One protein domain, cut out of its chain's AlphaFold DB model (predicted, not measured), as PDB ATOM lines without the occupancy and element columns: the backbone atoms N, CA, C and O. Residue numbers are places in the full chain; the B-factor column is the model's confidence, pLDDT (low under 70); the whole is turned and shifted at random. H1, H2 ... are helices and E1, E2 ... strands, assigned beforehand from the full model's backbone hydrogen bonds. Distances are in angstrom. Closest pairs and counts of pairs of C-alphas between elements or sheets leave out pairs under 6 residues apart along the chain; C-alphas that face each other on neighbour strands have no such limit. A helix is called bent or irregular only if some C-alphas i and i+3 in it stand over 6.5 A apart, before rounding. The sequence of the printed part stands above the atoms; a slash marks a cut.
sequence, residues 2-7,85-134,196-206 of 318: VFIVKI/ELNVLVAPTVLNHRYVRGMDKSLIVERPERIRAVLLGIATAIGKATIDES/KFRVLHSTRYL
ATOM      1  N   VAL A   2     172.289 168.059 197.569       36.28
ATOM      2  CA  VAL A   2     172.633 168.085 199.011       36.28
ATOM      3  C   VAL A   2     173.394 166.818 199.399       36.28
ATOM      4  O   VAL A   2     172.842 165.723 199.348       36.28
ATOM      5  N   PHE A   3     174.652 166.976 199.808       42.31
ATOM      6  CA  PHE A   3     175.419 165.923 200.471       42.31
ATOM      7  C   PHE A   3     175.238 166.083 201.979       42.31
ATOM      8  O   PHE A   3     175.608 167.112 202.541       42.31
ATOM      9  N   ILE A   4     174.664 165.080 202.643       47.78
ATOM     10  CA  ILE A   4     174.549 165.077 204.104       47.78
ATOM     11  C   ILE A   4     175.676 164.209 204.650       47.78
ATOM     12  O   ILE A   4     175.592 162.984 204.644       47.78
ATOM     13  N   VAL A   5     176.738 164.857 205.121       49.19
ATOM     14  CA  VAL A   5     177.820 164.189 205.848       49.19
ATOM     15  C   VAL A   5     177.475 164.227 207.332       49.19
ATOM     16  O   VAL A   5     177.600 165.262 207.986       49.19
ATOM     17  N   LYS A   6     176.999 163.104 207.877       51.56
ATOM     18  CA  LYS A   6     176.757 162.971 209.317       51.56
ATOM     19  C   LYS A   6     178.025 162.444 209.983       51.56
ATOM     20  O   LYS A   6     178.317 161.256 209.886       51.56
ATOM     21  N   ILE A   7     178.750 163.331 210.659       50.97
ATOM     22  CA  ILE A   7     179.910 162.979 211.487       50.97
ATOM     23  C   ILE A   7     179.383 162.575 212.875       50.97
ATOM     24  O   ILE A   7     178.778 163.417 213.548       50.97
ATOM     25  N   GLU A  85     182.920 155.456 211.274       84.31
ATOM     26  CA  GLU A  85     183.471 156.799 211.492       84.31
ATOM     27  C   GLU A  85     182.855 157.800 210.502       84.31
ATOM     28  O   GLU A  85     182.499 158.923 210.868       84.31
ATOM     29  N   LEU A  86     182.637 157.356 209.258       82.44
ATOM     30  CA  LEU A  86     181.978 158.131 208.219       82.44
ATOM     31  C   LEU A  86     180.846 157.349 207.544       82.44
ATOM     32  O   LEU A  86     181.054 156.269 206.989       82.44
ATOM     33  N   ASN A  87     179.653 157.950 207.514       83.62
ATOM     34  CA  ASN A  87     178.524 157.464 206.722       83.62
ATOM     35  C   ASN A  87     178.381 158.315 205.453       83.62
ATOM     36  O   ASN A  87     178.164 159.525 205.536       83.62
ATOM     37  N   VAL A  88     178.478 157.679 204.287       84.25
ATOM     38  CA  VAL A  88     178.317 158.303 202.968       84.25
ATOM     39  C   VAL A  88     176.979 157.867 202.390       84.25
ATOM     40  O   VAL A  88     176.785 156.684 202.140       84.25
ATOM     41  N   LEU A  89     176.056 158.798 202.155       86.75
ATOM     42  CA  LEU A  89     174.763 158.492 201.540       86.75
ATOM     43  C   LEU A  89     174.770 158.858 200.050       86.75
ATOM     44  O   LEU A  89     174.977 160.018 199.700       86.75
ATOM     45  N   VAL A  90     174.523 157.876 199.181       84.75
ATOM     46  CA  VAL A  90     174.503 158.034 197.719       84.75
ATOM     47  C   VAL A  90     173.118 157.670 197.194       84.75
ATOM     48  O   VAL A  90     172.615 156.582 197.455       84.75
ATOM     49  N   ALA A  91     172.485 158.565 196.442       85.94
ATOM     50  CA  ALA A  91     171.244 158.272 195.729       85.94
ATOM     51  C   ALA A  91     171.572 158.073 194.240       85.94
ATOM     52  O   ALA A  91     171.931 159.057 193.601       85.94
ATOM     53  N   PRO A  92     171.462 156.864 193.654       82.19
ATOM     54  CA  PRO A  92     171.892 156.605 192.270       82.19
ATOM     55  C   PRO A  92     171.239 157.517 191.223       82.19
ATOM     56  O   PRO A  92     171.843 157.843 190.206       82.19
ATOM     57  N   THR A  93     170.029 158.007 191.504       79.06
ATOM     58  CA  THR A  93     169.288 158.946 190.650       79.06
ATOM     59  C   THR A  93     170.050 160.236 190.351       79.06
ATOM     60  O   THR A  93     169.819 160.842 189.307       79.06
ATOM     61  N   VAL A  94     170.992 160.646 191.206       78.75
ATOM     62  CA  VAL A  94     171.811 161.841 190.961       78.75
ATOM     63  C   VAL A  94     172.784 161.672 189.796       78.75
ATOM     64  O   VAL A  94     173.173 162.661 189.182       78.75
ATOM     65  N   LEU A  95     173.161 160.432 189.469       79.12
ATOM     66  CA  LEU A  95     174.027 160.129 188.328       79.12
ATOM     67  C   LEU A  95     173.280 160.266 187.000       79.12
ATOM     68  O   LEU A  95     173.897 160.556 185.979       79.12
ATOM     69  N   ASN A  96     171.951 160.132 187.041       79.12
ATOM     70  CA  ASN A  96     171.065 160.304 185.891       79.12
ATOM     71  C   ASN A  96     170.681 161.769 185.650       79.12
ATOM     72  O   ASN A  96     169.953 162.069 184.701       79.12
ATOM     73  N   HIS A  97     171.136 162.696 186.498       69.81
ATOM     74  CA  HIS A  97     170.811 164.105 186.348       69.81
ATOM     75  C   HIS A  97     171.461 164.660 185.073       69.81
ATOM     76  O   HIS A  97     172.680 164.815 184.982       69.81
ATOM     77  N   ARG A  98     170.637 164.969 184.063       68.06
ATOM     78  CA  ARG A  98     171.100 165.642 182.846       68.06
ATOM     79  C   ARG A  98     171.482 167.079 183.173       68.06
ATOM     80  O   ARG A  98     170.823 167.744 183.963       68.06
ATOM     81  N   TYR A  99     172.543 167.552 182.530       67.19
ATOM     82  CA  TYR A  99     173.003 168.933 182.586       67.19
ATOM     83  C   TYR A  99     171.848 169.937 182.544       67.19
ATOM     84  O   TYR A  99     171.207 170.107 181.506       67.19
ATOM     85  N   VAL A 100     171.637 170.659 183.641       59.66
ATOM     86  CA  VAL A 100     170.843 171.884 183.597       59.66
ATOM     87  C   VAL A 100     171.801 172.970 183.140       59.66
ATOM     88  O   VAL A 100     172.558 173.540 183.923       59.66
ATOM     89  N   ARG A 101     171.844 173.195 181.825       58.19
ATOM     90  CA  ARG A 101     172.481 174.399 181.298       58.19
ATOM     91  C   ARG A 101     171.537 175.556 181.594       58.19
ATOM     92  O   ARG A 101     170.409 175.557 181.107       58.19
ATOM     93  N   GLY A 102     171.995 176.525 182.384       60.09
ATOM     94  CA  GLY A 102     171.380 177.849 182.371       60.09
ATOM     95  C   GLY A 102     171.411 178.415 180.947       60.09
ATOM     96  O   GLY A 102     172.210 177.972 180.117       60.09
ATOM     97  N   MET A 103     170.534 179.378 180.647       56.38
ATOM     98  CA  MET A 103     170.525 180.074 179.349       56.38
ATOM     99  C   MET A 103     171.903 180.645 178.973       56.38
ATOM    100  O   MET A 103     172.230 180.735 177.788       56.38
ATOM    101  N   ASP A 104     172.734 180.941 179.971       54.78
ATOM    102  CA  ASP A 104     174.092 181.427 179.790       54.78
ATOM    103  C   ASP A 104     175.067 180.262 179.568       54.78
ATOM    104  O   ASP A 104     175.406 179.484 180.462       54.78
ATOM    105  N   LYS A 105     175.538 180.138 178.324       58.25
ATOM    106  CA  LYS A 105     176.381 179.035 177.833       58.25
ATOM    107  C   LYS A 105     177.765 178.914 178.502       58.25
ATOM    108  O   LYS A 105     178.497 177.989 178.156       58.25
ATOM    109  N   SER A 106     178.152 179.806 179.415       51.06
ATOM    110  CA  SER A 106     179.532 179.913 179.918       51.06
ATOM    111  C   SER A 106     179.779 179.325 181.310       51.06
ATOM    112  O   SER A 106     180.937 179.132 181.672       51.06
ATOM    113  N   LEU A 107     178.748 178.956 182.073       51.56
ATOM    114  CA  LEU A 107     178.917 178.380 183.412       51.56
ATOM    115  C   LEU A 107     178.014 177.157 183.576       51.56
ATOM    116  O   LEU A 107     176.930 177.208 184.146       51.56
ATOM    117  N   ILE A 108     178.468 176.011 183.062       53.16
ATOM    118  CA  ILE A 108     177.873 174.716 183.413       53.16
ATOM    119  C   ILE A 108     178.313 174.397 184.848       53.16
ATOM    120  O   ILE A 108     179.362 173.787 185.054       53.16
ATOM    121  N   VAL A 109     177.540 174.870 185.827       56.19
ATOM    122  CA  VAL A 109     177.897 174.809 187.256       56.19
ATOM    123  C   VAL A 109     177.827 173.377 187.800       56.19
ATOM    124  O   VAL A 109     178.691 172.979 188.581       56.19
ATOM    125  N   GLU A 110     176.884 172.551 187.342       63.31
ATOM    126  CA  GLU A 110     176.711 171.184 187.853       63.31
ATOM    127  C   GLU A 110     176.739 170.152 186.723       63.31
ATOM    128  O   GLU A 110     175.841 170.065 185.886       63.31
ATOM    129  N   ARG A 111     177.832 169.387 186.693       71.88
ATOM    130  CA  ARG A 111     178.082 168.304 185.743       71.88
ATOM    131  C   ARG A 111     177.927 166.966 186.478       71.88
ATOM    132  O   ARG A 111     178.569 166.833 187.526       71.88
ATOM    133  N   PRO A 112     177.147 165.983 185.986       76.44
ATOM    134  CA  PRO A 112     177.074 164.651 186.603       76.44
ATOM    135  C   PRO A 112     178.459 163.995 186.771       76.44
ATOM    136  O   PRO A 112     178.705 163.258 187.722       76.44
ATOM    137  N   GLU A 113     179.415 164.358 185.924       80.75
ATOM    138  CA  GLU A 113     180.819 163.957 185.967       80.75
ATOM    139  C   GLU A 113     181.527 164.412 187.248       80.75
ATOM    140  O   GLU A 113     182.386 163.693 187.750       80.75
ATOM    141  N   ARG A 114     181.157 165.565 187.831       81.75
ATOM    142  CA  ARG A 114     181.712 166.002 189.126       81.75
ATOM    143  C   ARG A 114     181.295 165.045 190.236       81.75
ATOM    144  O   ARG A 114     182.109 164.718 191.092       81.75
ATOM    145  N   ILE A 115     180.052 164.566 190.198       82.75
ATOM    146  CA  ILE A 115     179.554 163.579 191.161       82.75
ATOM    147  C   ILE A 115     180.287 162.252 190.961       82.75
ATOM    148  O   ILE A 115     180.759 161.670 191.933       82.75
ATOM    149  N   ARG A 116     180.455 161.809 189.707       85.06
ATOM    150  CA  ARG A 116     181.236 160.604 189.379       85.06
ATOM    151  C   ARG A 116     182.675 160.704 189.890       85.06
ATOM    152  O   ARG A 116     183.158 159.767 190.515       85.06
ATOM    153  N   ALA A 117     183.332 161.850 189.706       86.19
ATOM    154  CA  ALA A 117     184.682 162.092 190.211       86.19
ATOM    155  C   ALA A 117     184.753 162.040 191.748       86.19
ATOM    156  O   ALA A 117     185.683 161.458 192.301       86.19
ATOM    157  N   VAL A 118     183.753 162.593 192.448       86.94
ATOM    158  CA  VAL A 118     183.654 162.493 193.914       86.94
ATOM    159  C   VAL A 118     183.479 161.038 194.357       86.94
ATOM    160  O   VAL A 118     184.195 160.595 195.250       86.94
ATOM    161  N   LEU A 119     182.584 160.274 193.720       86.62
ATOM    162  CA  LEU A 119     182.393 158.852 194.028       86.62
ATOM    163  C   LEU A 119     183.665 158.032 193.772       86.62
ATOM    164  O   LEU A 119     184.015 157.184 194.591       86.62
ATOM    165  N   LEU A 120     184.395 158.327 192.693       89.19
ATOM    166  CA  LEU A 120     185.684 157.703 192.393       89.19
ATOM    167  C   LEU A 120     186.743 158.031 193.459       89.19
ATOM    168  O   LEU A 120     187.487 157.149 193.893       89.19
ATOM    169  N   GLY A 121     186.786 159.280 193.931       88.50
ATOM    170  CA  GLY A 121     187.647 159.693 195.038       88.50
ATOM    171  C   GLY A 121     187.314 158.965 196.344       88.50
ATOM    172  O   GLY A 121     188.219 158.502 197.034       88.50
ATOM    173  N   ILE A 122     186.023 158.791 196.652       87.00
ATOM    174  CA  ILE A 122     185.562 158.026 197.821       87.00
ATOM    175  C   ILE A 122     185.970 156.555 197.700       87.00
ATOM    176  O   ILE A 122     186.537 156.010 198.644       87.00
ATOM    177  N   ALA A 123     185.758 155.926 196.541       87.25
ATOM    178  CA  ALA A 123     186.180 154.546 196.301       87.25
ATOM    179  C   ALA A 123     187.701 154.378 196.473       87.25
ATOM    180  O   ALA A 123     188.155 153.429 197.110       87.25
ATOM    181  N   THR A 124     188.485 155.345 195.985       88.81
ATOM    182  CA  THR A 124     189.946 155.371 196.157       88.81
ATOM    183  C   THR A 124     190.338 155.499 197.631       88.81
ATOM    184  O   THR A 124     191.222 154.785 198.100       88.81
ATOM    185  N   ALA A 125     189.677 156.383 198.385       85.75
ATOM    186  CA  ALA A 125     189.932 156.569 199.811       85.75
ATOM    187  C   ALA A 125     189.597 155.312 200.632       85.75
ATOM    188  O   ALA A 125     190.373 154.942 201.512       85.75
ATOM    189  N   ILE A 126     188.489 154.634 200.309       85.38
ATOM    190  CA  ILE A 126     188.109 153.356 200.924       85.38
ATOM    191  C   ILE A 126     189.167 152.294 200.616       85.38
ATOM    192  O   ILE A 126     189.685 151.681 201.545       85.38
ATOM    193  N   GLY A 127     189.556 152.140 199.345       84.31
ATOM    194  CA  GLY A 127     190.579 151.173 198.940       84.31
ATOM    195  C   GLY A 127     191.923 151.400 199.637       84.31
ATOM    196  O   GLY A 127     192.541 150.455 200.121       84.31
ATOM    197  N   LYS A 128     192.358 152.660 199.773       84.31
ATOM    198  CA  LYS A 128     193.572 152.993 200.535       84.31
ATOM    199  C   LYS A 128     193.447 152.643 202.017       84.31
ATOM    200  O   LYS A 128     194.369 152.057 202.571       84.31
ATOM    201  N   ALA A 129     192.315 152.968 202.643       82.00
ATOM    202  CA  ALA A 129     192.096 152.687 204.058       82.00
ATOM    203  C   ALA A 129     192.090 151.181 204.365       82.00
ATOM    204  O   ALA A 129     192.591 150.782 205.408       82.00
ATOM    205  N   THR A 130     191.582 150.349 203.450       80.00
ATOM    206  CA  THR A 130     191.595 148.888 203.617       80.00
ATOM    207  C   THR A 130     192.987 148.272 203.460       80.00
ATOM    208  O   THR A 130     193.274 147.249 204.074       80.00
ATOM    209  N   ILE A 131     193.863 148.877 202.648       82.50
ATOM    210  CA  ILE A 131     195.221 148.361 202.417       82.50
ATOM    211  C   ILE A 131     196.106 148.614 203.642       82.50
ATOM    212  O   ILE A 131     196.754 147.679 204.108       82.50
ATOM    213  N   ASP A 132     196.084 149.833 204.193       74.38
ATOM    214  CA  ASP A 132     196.927 150.221 205.338       74.38
ATOM    215  C   ASP A 132     196.664 149.379 206.602       74.38
ATOM    216  O   ASP A 132     197.570 149.183 207.406       74.38
ATOM    217  N   GLU A 133     195.450 148.851 206.779       71.25
ATOM    218  CA  GLU A 133     195.077 148.045 207.953       71.25
ATOM    219  C   GLU A 133     195.486 146.565 207.825       71.25
ATOM    220  O   GLU A 133     195.672 145.871 208.821       71.25
ATOM    221  N   SER A 134     195.657 146.080 206.592       63.81
ATOM    222  CA  SER A 134     195.972 144.673 206.299       63.81
ATOM    223  C   SER A 134     197.460 144.393 206.091       63.81
ATOM    224  O   SER A 134     197.847 143.230 205.989       63.81
ATOM    225  N   LYS A 196     185.572 151.761 209.088       82.69
ATOM    226  CA  LYS A 196     185.859 153.202 209.027       82.69
ATOM    227  C   LYS A 196     184.856 153.965 208.156       82.69
ATOM    228  O   LYS A 196     184.447 155.081 208.474       82.69
ATOM    229  N   PHE A 197     184.416 153.333 207.073       83.94
ATOM    230  CA  PHE A 197     183.493 153.915 206.109       83.94
ATOM    231  C   PHE A 197     182.285 153.009 205.914       83.94
ATOM    232  O   PHE A 197     182.428 151.807 205.709       83.94
ATOM    233  N   ARG A 198     181.094 153.609 205.907       85.62
ATOM    234  CA  ARG A 198     179.850 152.950 205.512       85.62
ATOM    235  C   ARG A 198     179.207 153.732 204.382       85.62
ATOM    236  O   ARG A 198     178.855 154.897 204.555       85.62
ATOM    237  N   VAL A 199     179.025 153.084 203.238       84.00
ATOM    238  CA  VAL A 199     178.303 153.664 202.101       84.00
ATOM    239  C   VAL A 199     176.862 153.157 202.128       84.00
ATOM    240  O   VAL A 199     176.611 151.960 202.208       84.00
ATOM    241  N   LEU A 200     175.906 154.080 202.121       85.19
ATOM    242  CA  LEU A 200     174.472 153.829 202.173       85.19
ATOM    243  C   LEU A 200     173.834 154.266 200.863       85.19
ATOM    244  O   LEU A 200     173.871 155.444 200.510       85.19
ATOM    245  N   HIS A 201     173.208 153.329 200.159       82.56
ATOM    246  CA  HIS A 201     172.507 153.627 198.917       82.56
ATOM    247  C   HIS A 201     171.033 153.919 199.189       82.56
ATOM    248  O   HIS A 201     170.296 153.079 199.702       82.56
ATOM    249  N   SER A 202     170.596 155.128 198.843       83.81
ATOM    250  CA  SER A 202     169.192 155.509 198.926       83.81
ATOM    251  C   SER A 202     168.506 155.231 197.594       83.81
ATOM    252  O   SER A 202     168.663 155.987 196.638       83.81
ATOM    253  N   THR A 203     167.708 154.166 197.543       80.50
ATOM    254  CA  THR A 203     166.791 153.868 196.428       80.50
ATOM    255  C   THR A 203     165.408 154.489 196.620       80.50
ATOM    256  O   THR A 203     164.525 154.325 195.779       80.50
ATOM    257  N   ARG A 204     165.192 155.208 197.730       78.31
ATOM    258  CA  ARG A 204     163.909 155.852 198.010       78.31
ATOM    259  C   ARG A 204     163.688 156.995 197.026       78.31
ATOM    260  O   ARG A 204     164.475 157.939 196.981       78.31
ATOM    261  N   TYR A 205     162.600 156.903 196.275       73.00
ATOM    262  CA  TYR A 205     162.059 158.002 195.494       73.00
ATOM    263  C   TYR A 205     160.916 158.646 196.279       73.00
ATOM    264  O   TYR A 205     160.222 157.980 197.050       73.00
ATOM    265  N   LEU A 206     160.738 159.949 196.096       72.56
ATOM    266  CA  LEU A 206     159.649 160.699 196.702       72.56
ATOM    267  C   LEU A 206     158.774 161.244 195.571       72.56
ATOM    268  O   LEU A 206     159.253 162.103 194.827       72.56
TER     269      LEU A 206
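Overview. This is residues 2 to 7, 85 to 134 and 196 to 206 of the 318 residues of the protein "Related to HOS3-Trichostatin A-insensitive homodimeric histone deacetylase (HDAC)" of Ustilago hordei (strain Uh4875-4) (UniProt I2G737). A small ribbon of two parallel strands, E1 and E2, has one long helix, H2, running over one of its faces; a short helix, H1, sits where the ribbon ends and H2 begins, and a loop between the two helices sticks out with residues 102 to 107. H2 and this loop make the long axis of an elongated, loosely built shape with few contacts between its parts. The 67 printed residues, in three pieces, hold two named helices and two named strands, in the order E1, H1, H2, E2; the class is mixed, helices and strands. The whole is loose, with a radius of gyration of the C-alphas of 15.0 A and spans of 51 by 29 by 20 A.

Along the chain. The strand E1, residues 86 to 90, begins at C-alpha 86 at (181.978, 158.131, 208.219) and is 12.9 A long from first to last C-alpha. The strand E2, residues 197 to 201, is 13.1 A long and ends at C-alpha 201 at (172.507, 153.627, 198.917). The helix H2, residues 112 to 134, is 33.8 A long and begins at C-alpha 112 at (177.074, 164.651, 186.603). The helix H1, residues 92 to 96, is 7.4 A long. No helix is bent.

Arrangement. E1 and E2 are parallel neighbours, with 22 degrees between their directions. C-alphas 88 and 199 face each other at 4.7 A. N 200 and O 88, at 2.7 A, and N 88 and O 198, at 2.8 A, are within hydrogen-bond range. The closest C-alphas of H2 and E2 are those of Ile 126 and Phe 197, 7.0 A apart. E1 and H2 are apart. H1 touches H2, which meets it with residues 112 to 116 alone; the closest C-alphas are those of Leu 95 and Pro 112, 5.7 A apart. The closest C-alphas of H1 and E2 are those of Pro 92 and His 201, at 7.3 A. In H2, 17 of 19 O i to N i+4 pairs are within hydrogen-bond range; in H1 it is 0 of 1, with 2 of 2 O i to N i+3 pairs within range.

Size, cuts and confidence. The two C-alphas farthest apart are those of Met 103 and Ser 134, 51.3 A. The link from E1 to H1 is tight, with 1 residue, and the link from H1 to H2 is long, with 15. Residues 8 to 84 are not printed, and C-alphas 7 and 85 are 7.1 A apart across that cut. Residues 135 to 195 are not printed either, with 13.5 A from C-alpha 134 to C-alpha 196; the link from H2 to E2 goes across this cut. The mean pLDDT of the printed part is 74.0, and it is under 70 in residues 2 to 7, residues 97 to 110 and residue 134.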